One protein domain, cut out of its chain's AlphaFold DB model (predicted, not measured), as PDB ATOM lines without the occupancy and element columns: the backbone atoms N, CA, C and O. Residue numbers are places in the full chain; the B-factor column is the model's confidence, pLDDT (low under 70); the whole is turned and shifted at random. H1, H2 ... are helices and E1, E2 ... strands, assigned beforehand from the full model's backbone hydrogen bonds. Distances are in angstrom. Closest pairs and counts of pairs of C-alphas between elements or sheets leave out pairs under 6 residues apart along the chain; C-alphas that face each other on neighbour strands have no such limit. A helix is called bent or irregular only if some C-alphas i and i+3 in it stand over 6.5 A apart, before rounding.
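AT A GLANCE: This is residues 647 to 831 of the 1017 residues of an uncharacterized protein of Caenorhabditis remanei (UniProt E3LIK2). Two small lobes sit next to each other along the long axis, each a three-stranded sheet with helices packed on it, and a hairpin arm, E2 and E3, prolongs E1 and E4 of the first lobe. H2 and H4 cover one face of the sheet E4 E1 E5, as two layers, a sheet and helices; H9 runs over E7 of the sheet E7 E6 E8. The 185 printed residues, mixed in class, hold nine named helices and eight named strands, in the order H1 E1 E2 E3 E4 H2 E5 H3 H4 H5 H6 E6 E7 H7 H8 E8 H9; both three-stranded sheets are mixed. The whole is only just loose, close to compact, with a radius of gyration of the C-alphas of 19.6 A, and elongated, spanning 73 by 37 by 28 A.

HOW THE PARTS SIT: Start at inner strand E1, residues 672 to 676: E4, residues 696 to 700, is antiparallel to it (N 674 to O 698, 2.9 A), and E5, residues 721 to 723, parallel (N 675 to O 722, 2.9 A). H4, residues 735 to 745, lies over E1 at a height over the sheet of 10.0 A. H2, residues 702 to 715, is on this sheet too; it is irregular, C-alphas 708 and 711 being 9.2 A apart. H3, residues 724 to 727, and H1, residues 652 to 659, only graze it. E1 runs on into E2, residues 679 to 685, at 19 degrees; E2 forms a hairpin with E3, residues 688 to 694 (N 680 to O 692, 2.8 A). Now cross over: H2 touches H6, residues 763 to 768, closest at the C-alphas of Cys 707 and Phe 763, 5.1 A. H1 touches H7, residues 790 to 796, closest at those of Ala 656 and Tyr 796, 5.4 A. Inner strand E6, residues 775 to 779, forms a hairpin with E7, residues 785 to 789 (N 778 to O 786, 2.8 A), and is parallel to E8, residues 815 to 817 (N 779 to O 816, 2.9 A). H9, residues 822 to 831, lies over E7 and along it, at 6 degrees on the local plane. H8, residues 798 to 805, touches H7 only at the corner, only just, with 3 pairs of C-alphas within 8 A; H5, residues 751 to 755, touches no helix. Every O i to N i+4 pair is within hydrogen-bond range in H1, H4, H5, H6 and H9; H2 has 4 of 10, with 8 of 11 O i to N i+3 pairs, H7 2 of 3 and H8 3 of 4, and H3 is too short.

IN THESE COORDINATES: Find C-alpha 652, where H1 begins, at (-69.540, -4.775, 33.005). E3 is 19.3 A long, E2 18.0 A, H4 15.1 A. H9, 14.3 A long, ends at C-alpha 831, (-76.705, -5.671, 25.364).

THE WHOLE: The C-alphas farthest apart, those of Ser 687 and Pro 810, are 73.2 A apart. The printed part has no cut; the link from H1 to E1 is long. Look for pLDDT under 70 at residues 661 to 666, 681 to 692 and 805 to 812.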
ATOM      1  N   MET A 647     -80.361  -6.722  40.773       70.62
ATOM      2  CA  MET A 647     -80.511  -7.911  39.942       70.62
ATOM      3  C   MET A 647     -79.459  -7.966  38.828       70.62
ATOM      4  O   MET A 647     -78.952  -9.050  38.541       70.62
ATOM      5  N   PHE A 648     -79.091  -6.814  38.256       77.94
ATOM      6  CA  PHE A 648     -78.031  -6.697  37.251       77.94
ATOM      7  C   PHE A 648     -76.778  -6.025  37.804       77.94
ATOM      8  O   PHE A 648     -76.836  -5.132  38.657       77.94
ATOM      9  N   LYS A 649     -75.622  -6.434  37.279       76.25
ATOM     10  CA  LYS A 649     -74.348  -5.775  37.561       76.25
ATOM     11  C   LYS A 649     -74.228  -4.469  36.780       76.25
ATOM     12  O   LYS A 649     -74.696  -4.352  35.660       76.25
ATOM     13  N   ARG A 650     -73.537  -3.486  37.362       71.81
ATOM     14  CA  ARG A 650     -73.374  -2.139  36.772       71.81
ATOM     15  C   ARG A 650     -72.027  -1.931  36.075       71.81
ATOM     16  O   ARG A 650     -71.913  -1.122  35.168       71.81
ATOM     17  N   ASN A 651     -71.000  -2.685  36.476       77.12
ATOM     18  CA  ASN A 651     -69.604  -2.452  36.086       77.12
ATOM     19  C   ASN A 651     -69.093  -3.450  35.035       77.12
ATOM     20  O   ASN A 651     -67.946  -3.895  35.117       77.12
ATOM     21  N   HIS A 652     -69.916  -3.802  34.041       83.38
ATOM     22  CA  HIS A 652     -69.540  -4.775  33.005       83.38
ATOM     23  C   HIS A 652     -68.235  -4.402  32.287       83.38
ATOM     24  O   HIS A 652     -67.378  -5.262  32.100       83.38
ATOM     25  N   PHE A 653     -68.044  -3.119  31.961       86.75
ATOM     26  CA  PHE A 653     -66.822  -2.612  31.329       86.75
ATOM     27  C   PHE A 653     -65.566  -2.886  32.171       86.75
ATOM     28  O   PHE A 653     -64.591  -3.463  31.691       86.75
ATOM     29  N   GLN A 654     -65.597  -2.536  33.459       84.50
ATOM     30  CA  GLN A 654     -64.455  -2.755  34.348       84.50
ATOM     31  C   GLN A 654     -64.219  -4.237  34.648       84.50
ATOM     32  O   GLN A 654     -63.069  -4.662  34.760       84.50
ATOM     33  N   GLU A 655     -65.283  -5.030  34.813       84.31
ATOM     34  CA  GLU A 655     -65.152  -6.479  34.993       84.31
ATOM     35  C   GLU A 655     -64.507  -7.135  33.767       84.31
ATOM     36  O   GLU A 655     -63.665  -8.020  33.933       84.31
ATOM     37  N   ALA A 656     -64.863  -6.691  32.558       84.94
ATOM     38  CA  ALA A 656     -64.263  -7.165  31.317       84.94
ATOM     39  C   ALA A 656     -62.775  -6.788  31.232       84.94
ATOM     40  O   ALA A 656     -61.937  -7.669  31.051       84.94
ATOM     41  N   LEU A 657     -62.422  -5.522  31.494       84.00
ATOM     42  CA  LEU A 657     -61.024  -5.071  31.521       84.00
ATOM     43  C   LEU A 657     -60.160  -5.853  32.520       84.00
ATOM     44  O   LEU A 657     -59.042  -6.234  32.188       84.00
ATOM     45  N   LYS A 658     -60.676  -6.143  33.723       82.75
ATOM     46  CA  LYS A 658     -59.955  -6.922  34.751       82.75
ATOM     47  C   LYS A 658     -59.649  -8.360  34.326       82.75
ATOM     48  O   LYS A 658     -58.724  -8.960  34.867       82.75
ATOM     49  N   LYS A 659     -60.444  -8.928  33.418       78.62
ATOM     50  CA  LYS A 659     -60.291 -10.306  32.925       78.62
ATOM     51  C   LYS A 659     -59.427 -10.405  31.667       78.62
ATOM     52  O   LYS A 659     -59.105 -11.521  31.266       78.62
ATOM     53  N   ARG A 660     -59.039  -9.277  31.056       78.12
ATOM     54  CA  ARG A 660     -58.145  -9.263  29.889       78.12
ATOM     55  C   ARG A 660     -56.793  -9.886  30.238       78.12
ATOM     56  O   ARG A 660     -56.244  -9.654  31.315       78.12
ATOM     57  N   SER A 661     -56.268 -10.693  29.319       67.25
ATOM     58  CA  SER A 661     -54.961 -11.330  29.495       67.25
ATOM     59  C   SER A 661     -53.849 -10.279  29.368       67.25
ATOM     60  O   SER A 661     -53.927  -9.446  28.465       67.25
ATOM     61  N   PRO A 662     -52.779 -10.340  30.184       65.56
ATOM     62  CA  PRO A 662     -51.615  -9.459  30.042       65.56
ATOM     63  C   PRO A 662     -50.922  -9.556  28.675       65.56
ATOM     64  O   PRO A 662     -50.164  -8.667  28.307       65.56
ATOM     65  N   GLU A 663     -51.144 -10.651  27.943       63.41
ATOM     66  CA  GLU A 663     -50.560 -10.905  26.621       63.41
ATOM     67  C   GLU A 663     -51.321 -10.206  25.478       63.41
ATOM     68  O   GLU A 663     -50.858 -10.208  24.338       63.41
ATOM     69  N   GLN A 664     -52.490  -9.620  25.758       66.31
ATOM     70  CA  GLN A 664     -53.280  -8.888  24.768       66.31
ATOM     71  C   GLN A 664     -52.694  -7.490  24.507       66.31
ATOM     72  O   GLN A 664     -52.133  -6.885  25.422       66.31
ATOM     73  N   PRO A 665     -52.866  -6.936  23.289       65.50
ATOM     74  CA  PRO A 665     -52.458  -5.568  22.993       65.50
ATOM     75  C   PRO A 665     -53.078  -4.570  23.975       65.50
ATOM     76  O   PRO A 665     -54.244  -4.703  24.381       65.50
ATOM     77  N   GLU A 666     -52.292  -3.561  24.349       68.56
ATOM     78  CA  GLU A 666     -52.783  -2.431  25.130       68.56
ATOM     79  C   GLU A 666     -53.874  -1.711  24.330       68.56
ATOM     80  O   GLU A 666     -53.732  -1.491  23.126       68.56
ATOM     81  N   LEU A 667     -54.999  -1.422  24.983       73.62
ATOM     82  CA  LEU A 667     -56.112  -0.735  24.338       73.62
ATOM     83  C   LEU A 667     -55.852   0.759  24.393       73.62
ATOM     84  O   LEU A 667     -55.743   1.317  25.486       73.62
ATOM     85  N   ASP A 668     -55.838   1.405  23.233       72.50
ATOM     86  CA  ASP A 668     -55.862   2.864  23.138       72.50
ATOM     87  C   ASP A 668     -57.301   3.369  23.342       72.50
ATOM     88  O   ASP A 668     -57.971   3.835  22.424       72.50
ATOM     89  N   LEU A 669     -57.837   3.151  24.549       78.25
ATOM     90  CA  LEU A 669     -59.201   3.526  24.922       78.25
ATOM     91  C   LEU A 669     -59.177   4.464  26.124       78.25
ATOM     92  O   LEU A 669     -58.846   4.069  27.246       78.25
ATOM     93  N   GLN A 670     -59.607   5.701  25.894       84.56
ATOM     94  CA  GLN A 670     -59.808   6.678  26.952       84.56
ATOM     95  C   GLN A 670     -60.985   6.254  27.839       84.56
ATOM     96  O   GLN A 670     -62.123   6.123  27.383       84.56
ATOM     97  N   GLN A 671     -60.699   6.033  29.121       89.44
ATOM     98  CA  GLN A 671     -61.721   5.721  30.115       89.44
ATOM     99  C   GLN A 671     -62.309   7.013  30.678       89.44
ATOM    100  O   GLN A 671     -61.572   7.898  31.112       89.44
ATOM    101  N   ILE A 672     -63.636   7.089  30.699       92.88
ATOM    102  CA  ILE A 672     -64.401   8.195  31.273       92.88
ATOM    103  C   ILE A 672     -65.109   7.679  32.522       92.88
ATOM    104  O   ILE A 672     -65.826   6.674  32.471       92.88
ATOM    105  N   ARG A 673     -64.910   8.357  33.655       92.56
ATOM    106  CA  ARG A 673     -65.607   8.048  34.904       92.56
ATOM    107  C   ARG A 673     -66.931   8.799  34.936       92.56
ATOM    108  O   ARG A 673     -66.944  10.026  34.906       92.56
ATOM    109  N   VAL A 674     -68.041   8.077  35.038       93.56
ATOM    110  CA  VAL A 674     -69.361   8.676  35.270       93.56
ATOM    111  C   VAL A 674     -69.673   8.556  36.749       93.56
ATOM    112  O   VAL A 674     -69.611   7.455  37.296       93.56
ATOM    113  N   GLU A 675     -70.006   9.664  37.404       91.56
ATOM    114  CA  GLU A 675     -70.343   9.691  38.826       91.56
ATOM    115  C   GLU A 675     -71.631  10.465  39.117       91.56
ATOM    116  O   GLU A 675     -71.979  11.438  38.446       91.56
ATOM    117  N   ALA A 676     -72.341  10.018  40.149       90.19
ATOM    118  CA  ALA A 676     -73.522  10.675  40.677       90.19
ATOM    119  C   ALA A 676     -73.626  10.439  42.185       90.19
ATOM    120  O   ALA A 676     -73.350   9.353  42.688       90.19
ATOM    121  N   SER A 677     -74.075  11.446  42.921       86.38
ATOM    122  CA  SER A 677     -74.420  11.338  44.329       86.38
ATOM    123  C   SER A 677     -75.813  11.914  44.568       86.38
ATOM    124  O   SER A 677     -75.930  13.090  44.918       86.38
ATOM    125  N   PRO A 678     -76.883  11.153  44.277       84.31
ATOM    126  CA  PRO A 678     -78.246  11.618  44.467       84.31
ATOM    127  C   PRO A 678     -78.598  11.711  45.952       84.31
ATOM    128  O   PRO A 678     -78.150  10.906  46.775       84.31
ATOM    129  N   LEU A 679     -79.467  12.668  46.254       79.25
ATOM    130  CA  LEU A 679     -80.114  12.813  47.547       79.25
ATOM    131  C   LEU A 679     -81.379  11.949  47.591       79.25
ATOM    132  O   LEU A 679     -82.194  12.015  46.672       79.25
ATOM    133  N   ILE A 680     -81.565  11.191  48.669       76.94
ATOM    134  CA  ILE A 680     -82.739  10.349  48.909       76.94
ATOM    135  C   ILE A 680     -83.450  10.847  50.165       76.94
ATOM    136  O   ILE A 680     -82.890  10.818  51.261       76.94
ATOM    137  N   LEU A 681     -84.698  11.285  50.015       67.88
ATOM    138  CA  LEU A 681     -85.527  11.733  51.134       67.88
ATOM    139  C   LEU A 681     -86.231  10.535  51.788       67.88
ATOM    140  O   LEU A 681     -87.062   9.877  51.156       67.88
ATOM    141  N   ARG A 682     -85.927  10.257  53.063       62.41
ATOM    142  CA  ARG A 682     -86.647   9.264  53.875       62.41
ATOM    143  C   ARG A 682     -87.624   9.977  54.810       62.41
ATOM    144  O   ARG A 682     -87.239  10.849  55.587       62.41
ATOM    145  N   GLN A 683     -88.901   9.602  54.738       55.16
ATOM    146  CA  GLN A 683     -89.905  10.034  55.709       55.16
ATOM    147  C   GLN A 683     -89.839   9.107  56.922       55.16
ATOM    148  O   GLN A 683     -90.165   7.927  56.812       55.16
ATOM    149  N   THR A 684     -89.393   9.629  58.063       47.62
ATOM    150  CA  THR A 684     -89.416   8.895  59.338       47.62
ATOM    151  C   THR A 684     -90.555   9.358  60.248       47.62
ATOM    152  O   THR A 684     -91.130   8.525  60.932       47.62
ATOM    153  N   GLU A 685     -90.930  10.644  60.201       46.31
ATOM    154  CA  GLU A 685     -92.059  11.263  60.923       46.31
ATOM    155  C   GLU A 685     -92.577  12.490  60.126       46.31
ATOM    156  O   GLU A 685     -91.831  13.022  59.299       46.31
ATOM    157  N   PRO A 686     -93.801  13.012  60.367       44.94
ATOM    158  CA  PRO A 686     -94.366  14.164  59.641       44.94
ATOM    159  C   PRO A 686     -93.554  15.468  59.724       44.94
ATOM    160  O   PRO A 686     -93.831  16.403  58.980       44.94
ATOM    161  N   SER A 687     -92.598  15.558  60.652       40.28
ATOM    162  CA  SER A 687     -91.807  16.761  60.927       40.28
ATOM    163  C   SER A 687     -90.295  16.580  60.766       40.28
ATOM    164  O   SER A 687     -89.570  17.539  61.006       40.28
ATOM    165  N   ASP A 688     -89.819  15.382  60.401       41.50
ATOM    166  CA  ASP A 688     -88.386  15.076  60.298       41.50
ATOM    167  C   ASP A 688     -88.095  14.316  58.994       41.50
ATOM    168  O   ASP A 688     -88.521  13.172  58.796       41.50
ATOM    169  N   HIS A 689     -87.369  14.972  58.087       52.75
ATOM    170  CA  HIS A 689     -86.869  14.382  56.849       52.75
ATOM    171  C   HIS A 689     -85.377  14.102  57.007       52.75
ATOM    172  O   HIS A 689     -84.560  15.023  57.004       52.75
ATOM    173  N   ILE A 690     -85.008  12.826  57.126       57.41
ATOM    174  CA  ILE A 690     -83.603  12.427  57.043       57.41
ATOM    175  C   ILE A 690     -83.275  12.259  55.561       57.41
ATOM    176  O   ILE A 690     -83.923  11.483  54.856       57.41
ATOM    177  N   ALA A 691     -82.286  13.011  55.086       62.88
ATOM    178  CA  ALA A 691     -81.812  12.918  53.715       62.88
ATOM    179  C   ALA A 691     -80.498  12.132  53.663       62.88
ATOM    180  O   ALA A 691     -79.494  12.551  54.246       62.88
ATOM    181  N   ASP A 692     -80.511  11.008  52.951       69.00
ATOM    182  CA  ASP A 692     -79.342  10.154  52.749       69.00
ATOM    183  C   ASP A 692     -78.712  10.417  51.378       69.00
ATOM    184  O   ASP A 692     -79.394  10.758  50.411       69.00
ATOM    185  N   HIS A 693     -77.392  10.246  51.290       74.50
ATOM    186  CA  HIS A 693     -76.646  10.364  50.038       74.50
ATOM    187  C   HIS A 693     -76.110   9.002  49.631       74.50
ATOM    188  O   HIS A 693     -75.387   8.351  50.392       74.50
ATOM    189  N   HIS A 694     -76.432   8.586  48.413       79.25
ATOM    190  CA  HIS A 694     -75.798   7.425  47.790       79.25
ATOM    191  C   HIS A 694     -74.668   7.899  46.885       79.25
ATOM    192  O   HIS A 694     -74.718   9.012  46.366       79.25
ATOM    193  N   ALA A 695     -73.632   7.083  46.713       81.56
ATOM    194  CA  ALA A 695     -72.532   7.360  45.793       81.56
ATOM    195  C   ALA A 695     -72.527   6.311  44.680       81.56
ATOM    196  O   ALA A 695     -72.391   5.115  44.937       81.56
ATOM    197  N   TYR A 696     -72.682   6.775  43.449       85.12
ATOM    198  CA  TYR A 696     -72.678   5.972  42.240       85.12
ATOM    199  C   TYR A 696     -71.490   6.382  41.391       85.12
ATOM    200  O   TYR A 696     -71.285   7.568  41.131       85.12
ATOM    201  N   TYR A 697     -70.716   5.404  40.939       87.81
ATOM    202  CA  TYR A 697     -69.710   5.642  39.922       87.81
ATOM    203  C   TYR A 697     -69.497   4.389  39.071       87.81
ATOM    204  O   TYR A 697     -69.581   3.268  39.576       87.81
ATOM    205  N   ILE A 698     -69.251   4.598  37.780       89.38
ATOM    206  CA  ILE A 698     -68.847   3.570  36.821       89.38
ATOM    207  C   ILE A 698     -67.747   4.130  35.921       89.38
ATOM    208  O   ILE A 698     -67.560   5.343  35.818       89.38
ATOM    209  N   TYR A 699     -67.059   3.240  35.219       90.12
ATOM    210  CA  TYR A 699     -66.180   3.619  34.122       90.12
ATOM    211  C   TYR A 699     -66.756   3.169  32.796       90.12
ATOM    212  O   TYR A 699     -67.326   2.079  32.689       90.12
ATOM    213  N   THR A 700     -66.579   4.009  31.788       90.94
ATOM    214  CA  THR A 700     -67.082   3.756  30.451       90.94
ATOM    215  C   THR A 700     -66.255   4.451  29.369       90.94
ATOM    216  O   THR A 700     -65.168   4.953  29.646       90.94
ATOM    217  N   THR A 701     -66.735   4.428  28.128       90.25
ATOM    218  CA  THR A 701     -66.076   4.991  26.947       90.25
ATOM    219  C   THR A 701     -66.899   6.127  26.348       90.25
ATOM    220  O   THR A 701     -68.108   6.230  26.571       90.25
ATOM    221  N   GLU A 702     -66.254   6.950  25.520       91.38
ATOM    222  CA  GLU A 702     -66.922   7.997  24.738       91.38
ATOM    223  C   GLU A 702     -68.088   7.436  23.907       91.38
ATOM    224  O   GLU A 702     -69.167   8.023  23.852       91.38
ATOM    225  N   PHE A 703     -67.904   6.258  23.301       90.31
ATOM    226  CA  PHE A 703     -68.940   5.635  22.482       90.31
ATOM    227  C   PHE A 703     -70.184   5.246  23.291       90.31
ATOM    228  O   PHE A 703     -71.299   5.455  22.816       90.31
ATOM    229  N   HIS A 704     -70.022   4.709  24.508       91.12
ATOM    230  CA  HIS A 704     -71.176   4.400  25.359       91.12
ATOM    231  C   HIS A 704     -71.972   5.673  25.665       91.12
ATOM    232  O   HIS A 704     -73.195   5.682  25.528       91.12
ATOM    233  N   ILE A 705     -71.278   6.771  25.983       93.31
ATOM    234  CA  ILE A 705     -71.920   8.066  26.217       93.31
ATOM    235  C   ILE A 705     -72.691   8.519  24.969       93.31
ATOM    236  O   ILE A 705     -73.857   8.867  25.099       93.31
ATOM    237  N   LYS A 706     -72.118   8.416  23.758       92.50
ATOM    238  CA  LYS A 706     -72.826   8.743  22.499       92.50
ATOM    239  C   LYS A 706     -74.083   7.907  22.267       92.50
ATOM    240  O   LYS A 706     -75.062   8.423  21.732       92.50
ATOM    241  N   CYS A 707     -74.062   6.631  22.652       92.12
ATOM    242  CA  CYS A 707     -75.225   5.752  22.516       92.12
ATOM    243  C   CYS A 707     -76.384   6.168  23.422       92.12
ATOM    244  O   CYS A 707     -77.537   5.961  23.047       92.12
ATOM    245  N   ILE A 708     -76.081   6.747  24.587       92.38
ATOM    246  CA  ILE A 708     -77.078   7.328  25.488       92.38
ATOM    247  C   ILE A 708     -77.470   8.716  24.967       92.38
ATOM    248  O   ILE A 708     -78.599   8.914  24.526       92.38
ATOM    249  N   ASP A 709     -76.528   9.659  24.969       92.00
ATOM    250  CA  ASP A 709     -76.700  11.028  24.489       92.00
ATOM    251  C   ASP A 709     -75.324  11.664  24.215       92.00
ATOM    252  O   ASP A 709     -74.518  11.889  25.120       92.00
ATOM    253  N   ALA A 710     -75.056  11.978  22.945       93.00
ATOM    254  CA  ALA A 710     -73.787  12.561  22.518       93.00
ATOM    255  C   ALA A 710     -73.502  13.945  23.129       93.00
ATOM    256  O   ALA A 710     -72.331  14.294  23.284       93.00
ATOM    257  N   SER A 711     -74.529  14.711  23.518       93.62
ATOM    258  CA  SER A 711     -74.353  16.039  24.129       93.62
ATOM    259  C   SER A 711     -73.683  15.987  25.504       93.62
ATOM    260  O   SER A 711     -73.102  16.970  25.958       93.62
ATOM    261  N   LEU A 712     -73.696  14.826  26.163       95.56
ATOM    262  CA  LEU A 712     -73.057  14.633  27.464       95.56
ATOM    263  C   LEU A 712     -71.527  14.753  27.399       95.56
ATOM    264  O   LEU A 712     -70.897  15.023  28.421       95.56
ATOM    265  N   LEU A 713     -70.926  14.571  26.218       94.56
ATOM    266  CA  LEU A 713     -69.479  14.684  26.034       94.56
ATOM    267  C   LEU A 713     -68.963  16.107  26.257       94.56
ATOM    268  O   LEU A 713     -67.865  16.266  26.784       94.56
ATOM    269  N   ASP A 714     -69.779  17.122  25.967       95.00
ATOM    270  CA  ASP A 714     -69.444  18.533  26.211       95.00
ATOM    271  C   ASP A 714     -69.307  18.854  27.713       95.00
ATOM    272  O   ASP A 714     -68.802  19.911  28.097       95.00
ATOM    273  N   HIS A 715     -69.751  17.934  28.574       94.56
ATOM    274  CA  HIS A 715     -69.732  18.054  30.029       94.56
ATOM    275  C   HIS A 715     -68.696  17.143  30.706       94.56
ATOM    276  O   HIS A 715     -68.620  17.118  31.938       94.56
ATOM    277  N   VAL A 716     -67.890  16.405  29.934       94.69
ATOM    278  CA  VAL A 716     -66.745  15.652  30.460       94.69
ATOM    279  C   VAL A 716     -65.617  16.640  30.760       94.69
ATOM    280  O   VAL A 716     -65.200  17.409  29.897       94.69
ATOM    281  N   ASN A 717     -65.130  16.646  32.000       90.75
ATOM    282  CA  ASN A 717     -64.075  17.574  32.410       90.75
ATOM    283  C   ASN A 717     -62.670  17.131  31.943       90.75
ATOM    284  O   ASN A 717     -62.482  16.041  31.407       90.75
ATOM    285  N   GLU A 718     -61.659  17.965  32.207       88.94
ATOM    286  CA  GLU A 718     -60.251  17.711  31.841       88.94
ATOM    287  C   GLU A 718     -59.653  16.438  32.478       88.94
ATOM    288  O   GLU A 718     -58.658  15.903  31.990       88.94
ATOM    289  N   ASP A 719     -60.261  15.937  33.558       88.19
ATOM    290  CA  ASP A 719     -59.873  14.703  34.245       88.19
ATOM    291  C   ASP A 719     -60.650  13.466  33.751       88.19
ATOM    292  O   ASP A 719     -60.550  12.399  34.358       88.19
ATOM    293  N   ASN A 720     -61.399  13.580  32.648       92.56
ATOM    294  CA  ASN A 720     -62.262  12.535  32.085       92.56
ATOM    295  C   ASN A 720     -63.381  12.087  33.033       92.56
ATOM    296  O   ASN A 720     -63.703  10.899  33.120       92.56
ATOM    297  N   VAL A 721     -63.982  13.035  33.752       93.25
ATOM    298  CA  VAL A 721     -65.094  12.778  34.670       93.25
ATOM    299  C   VAL A 721     -66.363  13.470  34.178       93.25
ATOM    300  O   VAL A 721     -66.377  14.681  33.956       93.25
ATOM    301  N   LEU A 722     -67.442  12.697  34.053       95.44
ATOM    302  CA  LEU A 722     -68.806  13.177  33.845       95.44
ATOM    303  C   LEU A 722     -69.570  13.081  35.170       95.44
ATOM    304  O   LEU A 722     -69.857  11.982  35.646       95.44
ATOM    305  N   ASN A 723     -69.917  14.220  35.769       93.56
ATOM    306  CA  ASN A 723     -70.696  14.254  37.007       93.56
ATOM    307  C   ASN A 723     -72.159  14.634  36.724       93.56
ATOM    308  O   ASN A 723     -72.455  15.763  36.323       93.56
ATOM    309  N   LEU A 724     -73.081  13.695  36.968       93.56
ATOM    310  CA  LEU A 724     -74.502  13.876  36.651       93.56
ATOM    311  C   LEU A 724     -75.185  14.924  37.545       93.56
ATOM    312  O   LEU A 724     -76.142  15.560  37.103       93.56
ATOM    313  N   ASN A 725     -74.699  15.141  38.775       90.56
ATOM    314  CA  ASN A 725     -75.241  16.182  39.653       90.56
ATOM    315  C   ASN A 725     -74.934  17.581  39.127       90.56
ATOM    316  O   ASN A 725     -75.808  18.438  39.172       90.56
ATOM    317  N   ILE A 726     -73.710  17.819  38.639       90.44
ATOM    318  CA  ILE A 726     -73.326  19.112  38.052       90.44
ATOM    319  C   ILE A 726     -74.112  19.353  36.765       90.44
ATOM    320  O   ILE A 726     -74.671  20.431  36.583       90.44
ATOM    321  N   LEU A 727     -74.185  18.336  35.900       92.50
ATOM    322  CA  LEU A 727     -74.899  18.407  34.628       92.50
ATOM    323  C   LEU A 727     -76.363  18.836  34.804       92.50
ATOM    324  O   LEU A 727     -76.845  19.688  34.062       92.50
ATOM    325  N   CYS A 728     -77.048  18.251  35.788       91.12
ATOM    326  CA  CYS A 728     -78.481  18.460  36.009       91.12
ATOM    327  C   CYS A 728     -78.769  19.496  37.111       91.12
ATOM    328  O   CYS A 728     -79.900  19.600  37.582       91.12
ATOM    329  N   LEU A 729     -77.764  20.259  37.563       87.06
ATOM    330  CA  LEU A 729     -77.885  21.158  38.720       87.06
ATOM    331  C   LEU A 729     -78.942  22.253  38.523       87.06
ATOM    332  O   LEU A 729     -79.592  22.675  39.480       87.06
ATOM    333  N   HIS A 730     -79.095  22.723  37.285       85.06
ATOM    334  CA  HIS A 730     -80.008  23.809  36.925       85.06
ATOM    335  C   HIS A 730     -81.236  23.334  36.138       85.06
ATOM    336  O   HIS A 730     -81.987  24.181  35.646       85.06
ATOM    337  N   ASP A 731     -81.453  22.021  36.023       85.25
ATOM    338  CA  ASP A 731     -82.653  21.491  35.380       85.25
ATOM    339  C   ASP A 731     -83.902  21.911  36.179       85.25
ATOM    340  O   ASP A 731     -83.893  22.003  37.408       85.25
ATOM    341  N   THR A 732     -84.989  22.227  35.470       77.06
ATOM    342  CA  THR A 732     -86.243  22.695  36.089       77.06
ATOM    343  C   THR A 732     -87.006  21.584  36.802       77.06
ATOM    344  O   THR A 732     -87.808  21.860  37.694       77.06
ATOM    345  N   ASP A 733     -86.769  20.337  36.403       79.38
ATOM    346  CA  ASP A 733     -87.310  19.128  37.004       79.38
ATOM    347  C   ASP A 733     -86.204  18.080  37.184       79.38
ATOM    348  O   ASP A 733     -85.075  18.246  36.727       79.38
ATOM    349  N   HIS A 734     -86.529  16.997  37.887       81.12
ATOM    350  CA  HIS A 734     -85.569  15.940  38.192       81.12
ATOM    351  C   HIS A 734     -85.611  14.772  37.194       81.12
ATOM    352  O   HIS A 734     -84.806  13.854  37.325       81.12
ATOM    353  N   TYR A 735     -86.511  14.773  36.203       85.12
ATOM    354  CA  TYR A 735     -86.724  13.612  35.332       85.12
ATOM    355  C   TYR A 735     -85.498  13.304  34.478       85.12
ATOM    356  O   TYR A 735     -85.097  12.145  34.377       85.12
ATOM    357  N   ARG A 736     -84.848  14.336  33.927       90.19
ATOM    358  CA  ARG A 736     -83.611  14.157  33.153       90.19
ATOM    359  C   ARG A 736     -82.506  13.511  33.988       90.19
ATOM    360  O   ARG A 736     -81.862  12.570  33.530       90.19
ATOM    361  N   PHE A 737     -82.321  13.972  35.224       90.81
ATOM    362  CA  PHE A 737     -81.346  13.386  36.141       90.81
ATOM    363  C   PHE A 737     -81.654  11.918  36.443       90.81
ATOM    364  O   PHE A 737     -80.750  11.085  36.405       90.81
ATOM    365  N   LEU A 738     -82.922  11.597  36.714       88.88
ATOM    366  CA  LEU A 738     -83.371  10.233  36.975       88.88
ATOM    367  C   LEU A 738     -83.082   9.307  35.786       88.88
ATOM    368  O   LEU A 738     -82.457   8.258  35.974       88.88
ATOM    369  N   GLU A 739     -83.467   9.703  34.572       88.88
ATOM    370  CA  GLU A 739     -83.245   8.908  33.357       88.88
ATOM    371  C   GLU A 739     -81.757   8.668  33.087       88.88
ATOM    372  O   GLU A 739     -81.358   7.544  32.775       88.88
ATOM    373  N   LEU A 740     -80.906   9.681  33.277       92.50
ATOM    374  CA  LEU A 740     -79.453   9.523  33.154       92.50
ATOM    375  C   LEU A 740     -78.889   8.599  34.238       92.50
ATOM    376  O   LEU A 740     -78.074   7.722  33.944       92.50
ATOM    377  N   LEU A 741     -79.349   8.749  35.480       90.44
ATOM    378  CA  LEU A 741     -78.948   7.892  36.591       90.44
ATOM    379  C   LEU A 741     -79.303   6.420  36.304       90.44
ATOM    380  O   LEU A 741     -78.471   5.533  36.476       90.44
ATOM    381  N   ASP A 742     -80.501   6.141  35.794       89.06
ATOM    382  CA  ASP A 742     -80.902   4.786  35.399       89.06
ATOM    383  C   ASP A 742     -80.189   4.279  34.129       89.06
ATOM    384  O   ASP A 742     -79.976   3.070  33.984       89.06
ATOM    385  N   SER A 743     -79.793   5.181  33.229       89.94
ATOM    386  CA  SER A 743     -79.052   4.845  32.005       89.94
ATOM    387  C   SER A 743     -77.660   4.307  32.289       89.94
ATOM    388  O   SER A 743     -77.266   3.301  31.710       89.94
ATOM    389  N   PHE A 744     -76.944   4.915  33.232       90.12
ATOM    390  CA  PHE A 744     -75.601   4.459  33.593       90.12
ATOM    391  C   PHE A 744     -75.599   3.403  34.705       90.12
ATOM    392  O   PHE A 744     -74.735   2.530  34.717       90.12
ATOM    393  N   PHE A 745     -76.545   3.455  35.650       87.75
ATOM    394  CA  PHE A 745     -76.487   2.638  36.870       87.75
ATOM    395  C   PHE A 745     -77.567   1.554  36.979       87.75
ATOM    396  O   PHE A 745     -77.622   0.890  38.014       87.75
ATOM    397  N   LEU A 746     -78.394   1.335  35.951       86.56
ATOM    398  CA  LEU A 746     -79.390   0.251  35.893       86.56
ATOM    399  C   LEU A 746     -80.247   0.174  37.179       86.56
ATOM    400  O   LEU A 746     -80.186  -0.801  37.931       86.56
ATOM    401  N   LEU A 747     -80.969   1.250  37.500       81.06
ATOM    402  CA  LEU A 747     -81.728   1.360  38.751       81.06
ATOM    403  C   LEU A 747     -83.072   0.632  38.702       81.06
ATOM    404  O   LEU A 747     -83.455   0.017  39.696       81.06
ATOM    405  N   ARG A 748     -83.769   0.723  37.567       81.31
ATOM    406  CA  ARG A 748     -85.040   0.041  37.290       81.31
ATOM    407  C   ARG A 748     -84.735  -1.333  36.702       81.31
ATOM    408  O   ARG A 748     -84.511  -1.471  35.496       81.31
ATOM    409  N   ASP A 749     -84.621  -2.320  37.582       78.75
ATOM    410  CA  ASP A 749     -84.189  -3.682  37.266       78.75
ATOM    411  C   ASP A 749     -85.180  -4.773  37.691       78.75
ATOM    412  O   ASP A 749     -84.902  -5.960  37.518       78.75
ATOM    413  N   ASP A 750     -86.335  -4.400  38.239       77.12
ATOM    414  CA  ASP A 750     -87.400  -5.347  38.539       77.12
ATOM    415  C   ASP A 750     -88.169  -5.775  37.281       77.12
ATOM    416  O   ASP A 750     -88.159  -5.131  36.232       77.12
ATOM    417  N   PHE A 751     -88.863  -6.904  37.411       75.62
ATOM    418  CA  PHE A 751     -89.549  -7.561  36.305       75.62
ATOM    419  C   PHE A 751     -90.593  -6.672  35.609       75.62
ATOM    420  O   PHE A 751     -90.745  -6.778  34.392       75.62
ATOM    421  N   LEU A 752     -91.307  -5.817  36.352       71.19
ATOM    422  CA  LEU A 752     -92.371  -4.984  35.791       71.19
ATOM    423  C   LEU A 752     -91.773  -3.948  34.836       71.19
ATOM    424  O   LEU A 752     -92.164  -3.890  33.671       71.19
ATOM    425  N   HIS A 753     -90.748  -3.227  35.295       77.69
ATOM    426  CA  HIS A 753     -90.036  -2.248  34.475       77.69
ATOM    427  C   HIS A 753     -89.337  -2.882  33.274       77.69
ATOM    428  O   HIS A 753     -89.335  -2.301  32.194       77.69
ATOM    429  N   LEU A 754     -88.764  -4.077  33.428       83.75
ATOM    430  CA  LEU A 754     -88.112  -4.777  32.318       83.75
ATOM    431  C   LEU A 754     -89.081  -5.160  31.194       83.75
ATOM    432  O   LEU A 754     -88.682  -5.193  30.029       83.75
ATOM    433  N   LYS A 755     -90.346  -5.435  31.524       76.19
ATOM    434  CA  LYS A 755     -91.367  -5.806  30.537       76.19
ATOM    435  C   LYS A 755     -91.718  -4.638  29.611       76.19
ATOM    436  O   LYS A 755     -91.876  -4.858  28.411       76.19
ATOM    437  N   ASP A 756     -91.744  -3.426  30.156       71.88
ATOM    438  CA  ASP A 756     -91.996  -2.185  29.411       71.88
ATOM    439  C   ASP A 756     -90.720  -1.454  29.010       71.88
ATOM    440  O   ASP A 756     -90.771  -0.371  28.428       71.88
ATOM    441  N   PHE A 757     -89.558  -2.042  29.292       81.94
ATOM    442  CA  PHE A 757     -88.285  -1.406  29.021       81.94
ATOM    443  C   PHE A 757     -88.117  -1.188  27.519       81.94
ATOM    444  O   PHE A 757     -87.954  -2.126  26.736       81.94
ATOM    445  N   GLU A 758     -88.173   0.075  27.117       74.38
ATOM    446  CA  GLU A 758     -88.098   0.504  25.729       74.38
ATOM    447  C   GLU A 758     -87.108   1.673  25.658       74.38
ATOM    448  O   GLU A 758     -87.469   2.842  25.558       74.38
ATOM    449  N   ARG A 759     -85.812   1.357  25.786       81.19
ATOM    450  CA  ARG A 759     -84.742   2.343  25.607       81.19
ATOM    451  C   ARG A 759     -84.222   2.293  24.179       81.19
ATOM    452  O   ARG A 759     -83.617   1.308  23.761       81.19
ATOM    453  N   ALA A 760     -84.422   3.382  23.447       78.50
ATOM    454  CA  ALA A 760     -83.767   3.588  22.166       78.50
ATOM    455  C   ALA A 760     -82.319   4.029  22.408       78.50
ATOM    456  O   ALA A 760     -82.080   5.105  22.951       78.50
ATOM    457  N   LEU A 761     -81.358   3.193  22.017       86.62
ATOM    458  CA  LEU A 761     -79.949   3.578  21.971       86.62
ATOM    459  C   LEU A 761     -79.638   4.190  20.608       86.62
ATOM    460  O   LEU A 761     -80.002   3.631  19.570       86.62
ATOM    461  N   ASN A 762     -78.884   5.286  20.593       87.25
ATOM    462  CA  ASN A 762     -78.422   5.951  19.372       87.25
ATOM    463  C   ASN A 762     -77.232   5.216  18.725       87.25
ATOM    464  O   ASN A 762     -76.292   5.843  18.244       87.25
ATOM    465  N   PHE A 763     -77.258   3.882  18.722       87.44
ATOM    466  CA  PHE A 763     -76.135   3.031  18.328       87.44
ATOM    467  C   PHE A 763     -75.667   3.287  16.888       87.44
ATOM    468  O   PHE A 763     -74.487   3.537  16.659       87.44
ATOM    469  N   GLU A 764     -76.594   3.293  15.925       86.00
ATOM    470  CA  GLU A 764     -76.272   3.510  14.504       86.00
ATOM    471  C   GLU A 764     -75.690   4.916  14.275       86.00
ATOM    472  O   GLU A 764     -74.659   5.068  13.623       86.00
ATOM    473  N   SER A 765     -76.279   5.945  14.900       87.38
ATOM    474  CA  SER A 765     -75.759   7.317  14.823       87.38
ATOM    475  C   SER A 765     -74.374   7.444  15.469       87.38
ATOM    476  O   SER A 765     -73.499   8.110  14.920       87.38
ATOM    477  N   ALA A 766     -74.135   6.769  16.597       88.94
ATOM    478  CA  ALA A 766     -72.829   6.752  17.245       88.94
ATOM    479  C   ALA A 766     -71.761   6.090  16.357       88.94
ATOM    480  O   ALA A 766     -70.641   6.602  16.276       88.94
ATOM    481  N   ILE A 767     -72.102   5.005  15.646       89.25
ATOM    482  CA  ILE A 767     -71.196   4.333  14.698       89.25
ATOM    483  C   ILE A 767     -70.801   5.249  13.544       89.25
ATOM    484  O   ILE A 767     -69.632   5.259  13.168       89.25
ATOM    485  N   GLU A 768     -71.735   6.023  12.987       87.94
ATOM    486  CA  GLU A 768     -71.446   6.931  11.866       87.94
ATOM    487  C   GLU A 768     -70.373   7.978  12.205       87.94
ATOM    488  O   GLU A 768     -69.686   8.468  11.311       87.94
ATOM    489  N   THR A 769     -70.199   8.299  13.492       86.00
ATOM    490  CA  THR A 769     -69.159   9.230  13.956       86.00
ATOM    491  C   THR A 769     -67.774   8.599  14.109       86.00
ATOM    492  O   THR A 769     -66.800   9.331  14.288       86.00
ATOM    493  N   LEU A 770     -67.662   7.265  14.061       85.81
ATOM    494  CA  LEU A 770     -66.389   6.567  14.228       85.81
ATOM    495  C   LEU A 770     -65.585   6.542  12.919       85.81
ATOM    496  O   LEU A 770     -66.149   6.319  11.842       85.81
ATOM    497  N   PRO A 771     -64.254   6.716  12.984       84.75
ATOM    498  CA  PRO A 771     -63.408   6.567  11.811       84.75
ATOM    499  C   PRO A 771     -63.356   5.090  11.375       84.75
ATOM    500  O   PRO A 771     -63.409   4.179  12.198       84.75
ATOM    501  N   GLU A 772     -63.203   4.833  10.070       81.69
ATOM    502  CA  GLU A 772     -63.105   3.470   9.508       81.69
ATOM    503  C   GLU A 772     -62.139   2.509  10.237       81.69
ATOM    504  O   GLU A 772     -62.498   1.340  10.399       81.69
ATOM    505  N   PRO A 773     -60.937   2.923  10.694       83.38
ATOM    506  CA  PRO A 773     -60.047   2.042  11.452       83.38
ATOM    507  C   PRO A 773     -60.613   1.536  12.784       83.38
ATOM    508  O   PRO A 773     -60.128   0.501  13.241       83.38
ATOM    509  N   ASP A 774     -61.632   2.179  13.358       85.62
ATOM    510  CA  ASP A 774     -62.210   1.839  14.671       85.62
ATOM    511  C   ASP A 774     -63.478   0.978  14.560       85.62
ATOM    512  O   ASP A 774     -64.169   0.709  15.549       85.62
ATOM    513  N   VAL A 775     -63.777   0.500  13.350       89.81
ATOM    514  CA  VAL A 775     -64.982  -0.269  13.041       89.81
ATOM    515  C   VAL A 775     -64.612  -1.631  12.451       89.81
ATOM    516  O   VAL A 775     -63.771  -1.753  11.559       89.81
ATOM    517  N   TYR A 776     -65.269  -2.678  12.942       90.25
ATOM    518  CA  TYR A 776     -65.300  -3.992  12.317       90.25
ATOM    519  C   TYR A 776     -66.445  -4.094  11.314       90.25
ATOM    520  O   TYR A 776     -67.556  -3.637  11.570       90.25
ATOM    521  N   THR A 777     -66.170  -4.731  10.177       91.44
ATOM    522  CA  THR A 777     -67.171  -5.066   9.158       91.44
ATOM    523  C   THR A 777     -67.434  -6.566   9.208       91.44
ATOM    524  O   THR A 777     -66.590  -7.363   8.802       91.44
ATOM    525  N   ILE A 778     -68.590  -6.956   9.734       91.25
ATOM    526  CA  ILE A 778     -68.921  -8.356   9.998       91.25
ATOM    527  C   ILE A 778     -69.959  -8.832   8.991       91.25
ATOM    528  O   ILE A 778     -71.017  -8.218   8.848       91.25
ATOM    529  N   LYS A 779     -69.663  -9.933   8.304       92.50
ATOM    530  CA  LYS A 779     -70.627 -10.612   7.443       92.50
ATOM    531  C   LYS A 779     -71.402 -11.658   8.247       92.50
ATOM    532  O   LYS A 779     -70.790 -12.489   8.915       92.50
ATOM    533  N   THR A 780     -72.722 -11.605   8.188       93.75
ATOM    534  CA  THR A 780     -73.632 -12.478   8.942       93.75
ATOM    535  C   THR A 780     -74.106 -13.665   8.096       93.75
ATOM    536  O   THR A 780     -73.918 -13.702   6.876       93.75
ATOM    537  N   SER A 781     -74.713 -14.665   8.738       92.25
ATOM    538  CA  SER A 781     -75.172 -15.903   8.088       92.25
ATOM    539  C   SER A 781     -76.323 -15.693   7.095       92.25
ATOM    540  O   SER A 781     -76.523 -16.514   6.199       92.25
ATOM    541  N   ASP A 782     -77.044 -14.577   7.211       93.81
ATOM    542  CA  ASP A 782     -78.084 -14.096   6.295       93.81
ATOM    543  C   ASP A 782     -77.531 -13.201   5.160       93.81
ATOM    544  O   ASP A 782     -78.294 -12.508   4.483       93.81
ATOM    545  N   ASP A 783     -76.210 -13.238   4.930       90.50
ATOM    546  CA  ASP A 783     -75.484 -12.516   3.872       90.50
ATOM    547  C   ASP A 783     -75.581 -10.979   3.993       90.50
ATOM    548  O   ASP A 783     -75.360 -10.239   3.030       90.50
ATOM    549  N   LYS A 784     -75.896 -10.475   5.194       93.94
ATOM    550  CA  LYS A 784     -75.849  -9.046   5.528       93.94
ATOM    551  C   LYS A 784     -74.457  -8.645   6.004       93.94
ATOM    552  O   LYS A 784     -73.612  -9.466   6.349       93.94
ATOM    553  N   THR A 785     -74.184  -7.347   5.947       92.12
ATOM    554  CA  THR A 785     -72.925  -6.761   6.416       92.12
ATOM    555  C   THR A 785     -73.246  -5.733   7.486       92.12
ATOM    556  O   THR A 785     -73.944  -4.760   7.212       92.12
ATOM    557  N   VAL A 786     -72.729  -5.953   8.691       92.69
ATOM    558  CA  VAL A 786     -72.990  -5.126   9.871       92.69
ATOM    559  C   VAL A 786     -71.692  -4.469  10.319       92.69
ATOM    560  O   VAL A 786     -70.647  -5.117  10.402       92.69
ATOM    561  N   LYS A 787     -71.754  -3.169  10.605       92.31
ATOM    562  CA  LYS A 787     -70.638  -2.414  11.175       92.31
ATOM    563  C   LYS A 787     -70.752  -2.419  12.694       92.31
ATOM    564  O   LYS A 787     -71.808  -2.088  13.216       92.31
ATOM    565  N   ILE A 788     -69.676  -2.775  13.390       91.56
ATOM    566  CA  ILE A 788     -69.631  -2.812  14.856       91.56
ATOM    567  C   ILE A 788     -68.372  -2.084  15.347       91.56
ATOM    568  O   ILE A 788     -67.296  -2.320  14.798       91.56
ATOM    569  N   PRO A 789     -68.457  -1.228  16.377       89.81
ATOM    570  CA  PRO A 789     -67.283  -0.621  16.993       89.81
ATOM    571  C   PRO A 789     -66.305  -1.679  17.504       89.81
ATOM    572  O   PRO A 789     -66.699  -2.597  18.228       89.81
ATOM    573  N   LYS A 790     -65.017  -1.524  17.193       87.31
ATOM    574  CA  LYS A 790     -63.984  -2.478  17.619       87.31
ATOM    575  C   LYS A 790     -63.931  -2.674  19.121       87.31
ATOM    576  O   LYS A 790     -63.854  -3.809  19.582       87.31
ATOM    577  N   TYR A 791     -64.045  -1.582  19.877       85.00
ATOM    578  CA  TYR A 791     -63.924  -1.617  21.332       85.00
ATOM    579  C   TYR A 791     -64.936  -2.578  21.984       85.00
ATOM    580  O   TYR A 791     -64.615  -3.202  22.992       85.00
ATOM    581  N   LEU A 792     -66.134  -2.755  21.401       88.00
ATOM    582  CA  LEU A 792     -67.127  -3.700  21.917       88.00
ATOM    583  C   LEU A 792     -66.629  -5.144  21.868       88.00
ATOM    584  O   LEU A 792     -66.988  -5.945  22.716       88.00
ATOM    585  N   PHE A 793     -65.789  -5.488  20.899       87.25
ATOM    586  CA  PHE A 793     -65.206  -6.820  20.795       87.25
ATOM    587  C   PHE A 793     -63.872  -6.880  21.545       87.25
ATOM    588  O   PHE A 793     -63.670  -7.770  22.362       87.25
ATOM    589  N   GLU A 794     -63.001  -5.890  21.374       85.00
ATOM    590  CA  GLU A 794     -61.657  -5.892  21.967       85.00
ATOM    591  C   GLU A 794     -61.652  -5.814  23.510       85.00
ATOM    592  O   GLU A 794     -60.722  -6.308  24.160       85.00
ATOM    593  N   VAL A 795     -62.683  -5.203  24.110       86.44
ATOM    594  CA  VAL A 795     -62.852  -5.124  25.572       86.44
ATOM    595  C   VAL A 795     -63.576  -6.350  26.118       86.44
ATOM    596  O   VAL A 795     -63.158  -6.912  27.130       86.44
ATOM    597  N   TYR A 796     -64.685  -6.734  25.485       88.69
ATOM    598  CA  TYR A 796     -65.659  -7.649  26.078       88.69
ATOM    599  C   TYR A 796     -65.536  -9.095  25.582       88.69
ATOM    600  O   TYR A 796     -66.010  -9.999  26.273       88.69
ATOM    601  N   SER A 797     -64.914  -9.328  24.420       89.19
ATOM    602  CA  SER A 797     -64.795 -10.639  23.775       89.19
ATOM    603  C   SER A 797     -63.371 -11.192  23.880       89.19
ATOM    604  O   SER A 797     -62.435 -10.698  23.253       89.19
ATOM    605  N   GLU A 798     -63.199 -12.290  24.624       84.94
ATOM    606  CA  GLU A 798     -61.913 -13.008  24.667       84.94
ATOM    607  C   GLU A 798     -61.594 -13.684  23.316       84.94
ATOM    608  O   GLU A 798     -60.426 -13.906  22.988       84.94
ATOM    609  N   TYR A 799     -62.621 -13.983  22.512       83.69
ATOM    610  CA  TYR A 799     -62.471 -14.548  21.171       83.69
ATOM    611  C   TYR A 799     -61.713 -13.610  20.226       83.69
ATOM    612  O   TYR A 799     -60.852 -14.080  19.480       83.69
ATOM    613  N   ASP A 800     -61.992 -12.300  20.258       81.19
ATOM    614  CA  ASP A 800     -61.356 -11.352  19.333       81.19
ATOM    615  C   ASP A 800     -59.832 -11.333  19.503       81.19
ATOM    616  O   ASP A 800     -59.092 -11.380  18.519       81.19
ATOM    617  N   ALA A 801     -59.351 -11.405  20.745       71.56
ATOM    618  CA  ALA A 801     -57.926 -11.535  21.021       71.56
ATOM    619  C   ALA A 801     -57.310 -12.806  20.417       71.56
ATOM    620  O   ALA A 801     -56.204 -12.767  19.882       71.56
ATOM    621  N   GLY A 802     -58.026 -13.933  20.474       72.56
ATOM    622  CA  GLY A 802     -57.605 -15.168  19.816       72.56
ATOM    623  C   GLY A 802     -57.567 -15.017  18.295       72.56
ATOM    624  O   GLY A 802     -56.573 -15.374  17.666       72.56
ATOM    625  N   ARG A 803     -58.615 -14.433  17.706       79.75
ATOM    626  CA  ARG A 803     -58.745 -14.197  16.260       79.75
ATOM    627  C   ARG A 803     -57.616 -13.321  15.717       79.75
ATOM    628  O   ARG A 803     -57.044 -13.659  14.688       79.75
ATOM    629  N   GLN A 804     -57.269 -12.234  16.405       72.44
ATOM    630  CA  GLN A 804     -56.206 -11.318  15.971       72.44
ATOM    631  C   GLN A 804     -54.815 -11.982  15.908       72.44
ATOM    632  O   GLN A 804     -53.963 -11.540  15.133       72.44
ATOM    633  N   ASN A 805     -54.594 -13.061  16.670       65.56
ATOM    634  CA  ASN A 805     -53.326 -13.795  16.705       65.56
ATOM    635  C   ASN A 805     -53.133 -14.762  15.519       65.56
ATOM    636  O   ASN A 805     -51.995 -15.104  15.190       65.56
ATOM    637  N   PHE A 806     -54.210 -15.186  14.849       59.72
ATOM    638  CA  PHE A 806     -54.147 -16.016  13.643       59.72
ATOM    639  C   PHE A 806     -54.317 -15.107  12.416       59.72
ATOM    640  O   PHE A 806     -55.396 -14.584  12.173       59.72
ATOM    641  N   GLY A 807     -53.215 -14.862  11.698       56.12
ATOM    642  CA  GLY A 807     -53.067 -13.815  10.675       56.12
ATOM    643  C   GLY A 807     -54.113 -13.737   9.545       56.12
ATOM    644  O   GLY A 807     -54.996 -14.572   9.402       56.12
ATOM    645  N   GLU A 808     -53.964 -12.679   8.735       55.56
ATOM    646  CA  GLU A 808     -54.915 -12.142   7.745       55.56
ATOM    647  C   GLU A 808     -55.726 -13.192   6.967       55.56
ATOM    648  O   GLU A 808     -55.217 -13.888   6.088       55.56
ATOM    649  N   GLY A 809     -57.032 -13.236   7.244       53.66
ATOM    650  CA  GLY A 809     -58.009 -13.801   6.319       53.66
ATOM    651  C   GLY A 809     -58.129 -12.956   5.036       53.66
ATOM    652  O   GLY A 809     -57.627 -11.831   4.978       53.66
ATOM    653  N   PRO A 810     -58.836 -13.455   4.006       47.16
ATOM    654  CA  PRO A 810     -58.864 -12.863   2.661       47.16
ATOM    655  C   PRO A 810     -59.409 -11.421   2.570       47.16
ATOM    656  O   PRO A 810     -59.209 -10.779   1.542       47.16
ATOM    657  N   ASN A 811     -60.041 -10.894   3.628       51.50
ATOM    658  CA  ASN A 811     -60.676  -9.567   3.660       51.50
ATOM    659  C   ASN A 811     -59.983  -8.558   4.614       51.50
ATOM    660  O   ASN A 811     -60.514  -7.475   4.853       51.50
ATOM    661  N   GLY A 812     -58.800  -8.884   5.154       64.44
ATOM    662  CA  GLY A 812     -58.057  -8.042   6.108       64.44
ATOM    663  C   GLY A 812     -58.445  -8.260   7.582       64.44
ATOM    664  O   GLY A 812     -59.369  -9.003   7.897       64.44
ATOM    665  N   ARG A 813     -57.729  -7.623   8.526       71.25
ATOM    666  CA  ARG A 813     -57.925  -7.830   9.986       71.25
ATOM    667  C   ARG A 813     -59.260  -7.306  10.533       71.25
ATOM    668  O   ARG A 813     -59.745  -7.820  11.541       71.25
ATOM    669  N   ASN A 814     -59.851  -6.306   9.879       81.62
ATOM    670  CA  ASN A 814     -61.061  -5.627  10.359       81.62
ATOM    671  C   ASN A 814     -62.359  -6.166   9.735       81.62
ATOM    672  O   ASN A 814     -63.431  -5.645  10.039       81.62
ATOM    673  N   ALA A 815     -62.277  -7.182   8.873       86.12
ATOM    674  CA  ALA A 815     -63.441  -7.798   8.255       86.12
ATOM    675  C   ALA A 815     -63.422  -9.314   8.447       86.12
ATOM    676  O   ALA A 815     -62.426  -9.974   8.153       86.12
ATOM    677  N   PHE A 816     -64.519  -9.867   8.956       87.75
ATOM    678  CA  PHE A 816     -64.651 -11.299   9.223       87.75
ATOM    679  C   PHE A 816     -66.117 -11.734   9.176       87.75
ATOM    680  O   PHE A 816     -67.020 -10.905   9.090       87.75
ATOM    681  N   GLU A 817     -66.355 -13.042   9.190       88.38
ATOM    682  CA  GLU A 817     -67.697 -13.619   9.104       88.38
ATOM    683  C   GLU A 817     -68.089 -14.253  10.444       88.38
ATOM    684  O   GLU A 817     -67.248 -14.857  11.114       88.38
ATOM    685  N   LEU A 818     -69.361 -14.124  10.828       90.06
ATOM    686  CA  LEU A 818     -69.946 -14.782  11.995       90.06
ATOM    687  C   LEU A 818     -71.196 -15.564  11.588       90.06
ATOM    688  O   LEU A 818     -72.022 -15.100  10.806       90.06
ATOM    689  N   GLY A 819     -71.355 -16.756  12.164       89.62
ATOM    690  CA  GLY A 819     -72.496 -17.645  11.928       89.62
ATOM    691  C   GLY A 819     -73.784 -17.228  12.647       89.62
ATOM    692  O   GLY A 819     -74.473 -18.092  13.174       89.62
ATOM    693  N   CYS A 820     -74.094 -15.933  12.705       92.50
ATOM    694  CA  CYS A 820     -75.286 -15.372  13.351       92.50
ATOM    695  C   CYS A 820     -76.057 -14.460  12.390       92.50
ATOM    696  O   CYS A 820     -75.502 -14.019  11.384       92.50
ATOM    697  N   THR A 821     -77.321 -14.184  12.693       95.81
ATOM    698  CA  THR A 821     -78.158 -13.222  11.959       95.81
ATOM    699  C   THR A 821     -77.778 -11.769  12.266       95.81
ATOM    700  O   THR A 821     -77.195 -11.472  13.316       95.81
ATOM    701  N   GLU A 822     -78.142 -10.837  11.373       95.38
ATOM    702  CA  GLU A 822     -77.987  -9.392  11.621       95.38
ATOM    703  C   GLU A 822     -78.679  -8.963  12.923       95.38
ATOM    704  O   GLU A 822     -78.115  -8.203  13.715       95.38
ATOM    705  N   GLU A 823     -79.885  -9.479  13.164       94.94
ATOM    706  CA  GLU A 823     -80.701  -9.132  14.325       94.94
ATOM    707  C   GLU A 823     -80.033  -9.558  15.641       94.94
ATOM    708  O   GLU A 823     -79.938  -8.755  16.573       94.94
ATOM    709  N   ALA A 824     -79.490 -10.780  15.703       96.44
ATOM    710  CA  ALA A 824     -78.777 -11.269  16.881       96.44
ATOM    711  C   ALA A 824     -77.494 -10.472  17.151       96.44
ATOM    712  O   ALA A 824     -77.222 -10.097  18.293       96.44
ATOM    713  N   LEU A 825     -76.716 -10.157  16.112       95.38
ATOM    714  CA  LEU A 825     -75.484  -9.383  16.271       95.38
ATOM    715  C   LEU A 825     -75.761  -7.961  16.786       95.38
ATOM    716  O   LEU A 825     -75.080  -7.501  17.705       95.38
ATOM    717  N   LYS A 826     -76.780  -7.283  16.240       93.56
ATOM    718  CA  LYS A 826     -77.190  -5.947  16.702       93.56
ATOM    719  C   LYS A 826     -77.720  -5.974  18.130       93.56
ATOM    720  O   LYS A 826     -77.360  -5.110  18.929       93.56
ATOM    721  N   LEU A 827     -78.538  -6.971  18.471       94.56
ATOM    722  CA  LEU A 827     -79.046  -7.109  19.832       94.56
ATOM    723  C   LEU A 827     -77.908  -7.360  20.825       94.56
ATOM    724  O   LEU A 827     -77.858  -6.688  21.849       94.56
ATOM    725  N   LEU A 828     -76.956  -8.248  20.514       95.31
ATOM    726  CA  LEU A 828     -75.791  -8.480  21.370       95.31
ATOM    727  C   LEU A 828     -74.980  -7.197  21.593       95.31
ATOM    728  O   LEU A 828     -74.609  -6.906  22.727       95.31
ATOM    729  N   ALA A 829     -74.734  -6.415  20.537       92.69
ATOM    730  CA  ALA A 829     -74.015  -5.148  20.648       92.69
ATOM    731  C   ALA A 829     -74.746  -4.149  21.564       92.69
ATOM    732  O   ALA A 829     -74.116  -3.527  22.419       92.69
ATOM    733  N   ASN A 830     -76.074  -4.062  21.453       92.00
ATOM    734  CA  ASN A 830     -76.898  -3.254  22.352       92.00
ATOM    735  C   ASN A 830     -76.857  -3.769  23.801       92.00
ATOM    736  O   ASN A 830     -76.788  -2.963  24.723       92.00
ATOM    737  N   CYS A 831     -76.818  -5.087  24.022       92.38
ATOM    738  CA  CYS A 831     -76.705  -5.671  25.364       92.38
ATOM    739  C   CYS A 831     -75.380  -5.338  26.068       92.38
ATOM    740  O   CYS A 831     -75.338  -5.315  27.297       92.38
TER     741      CYS A 831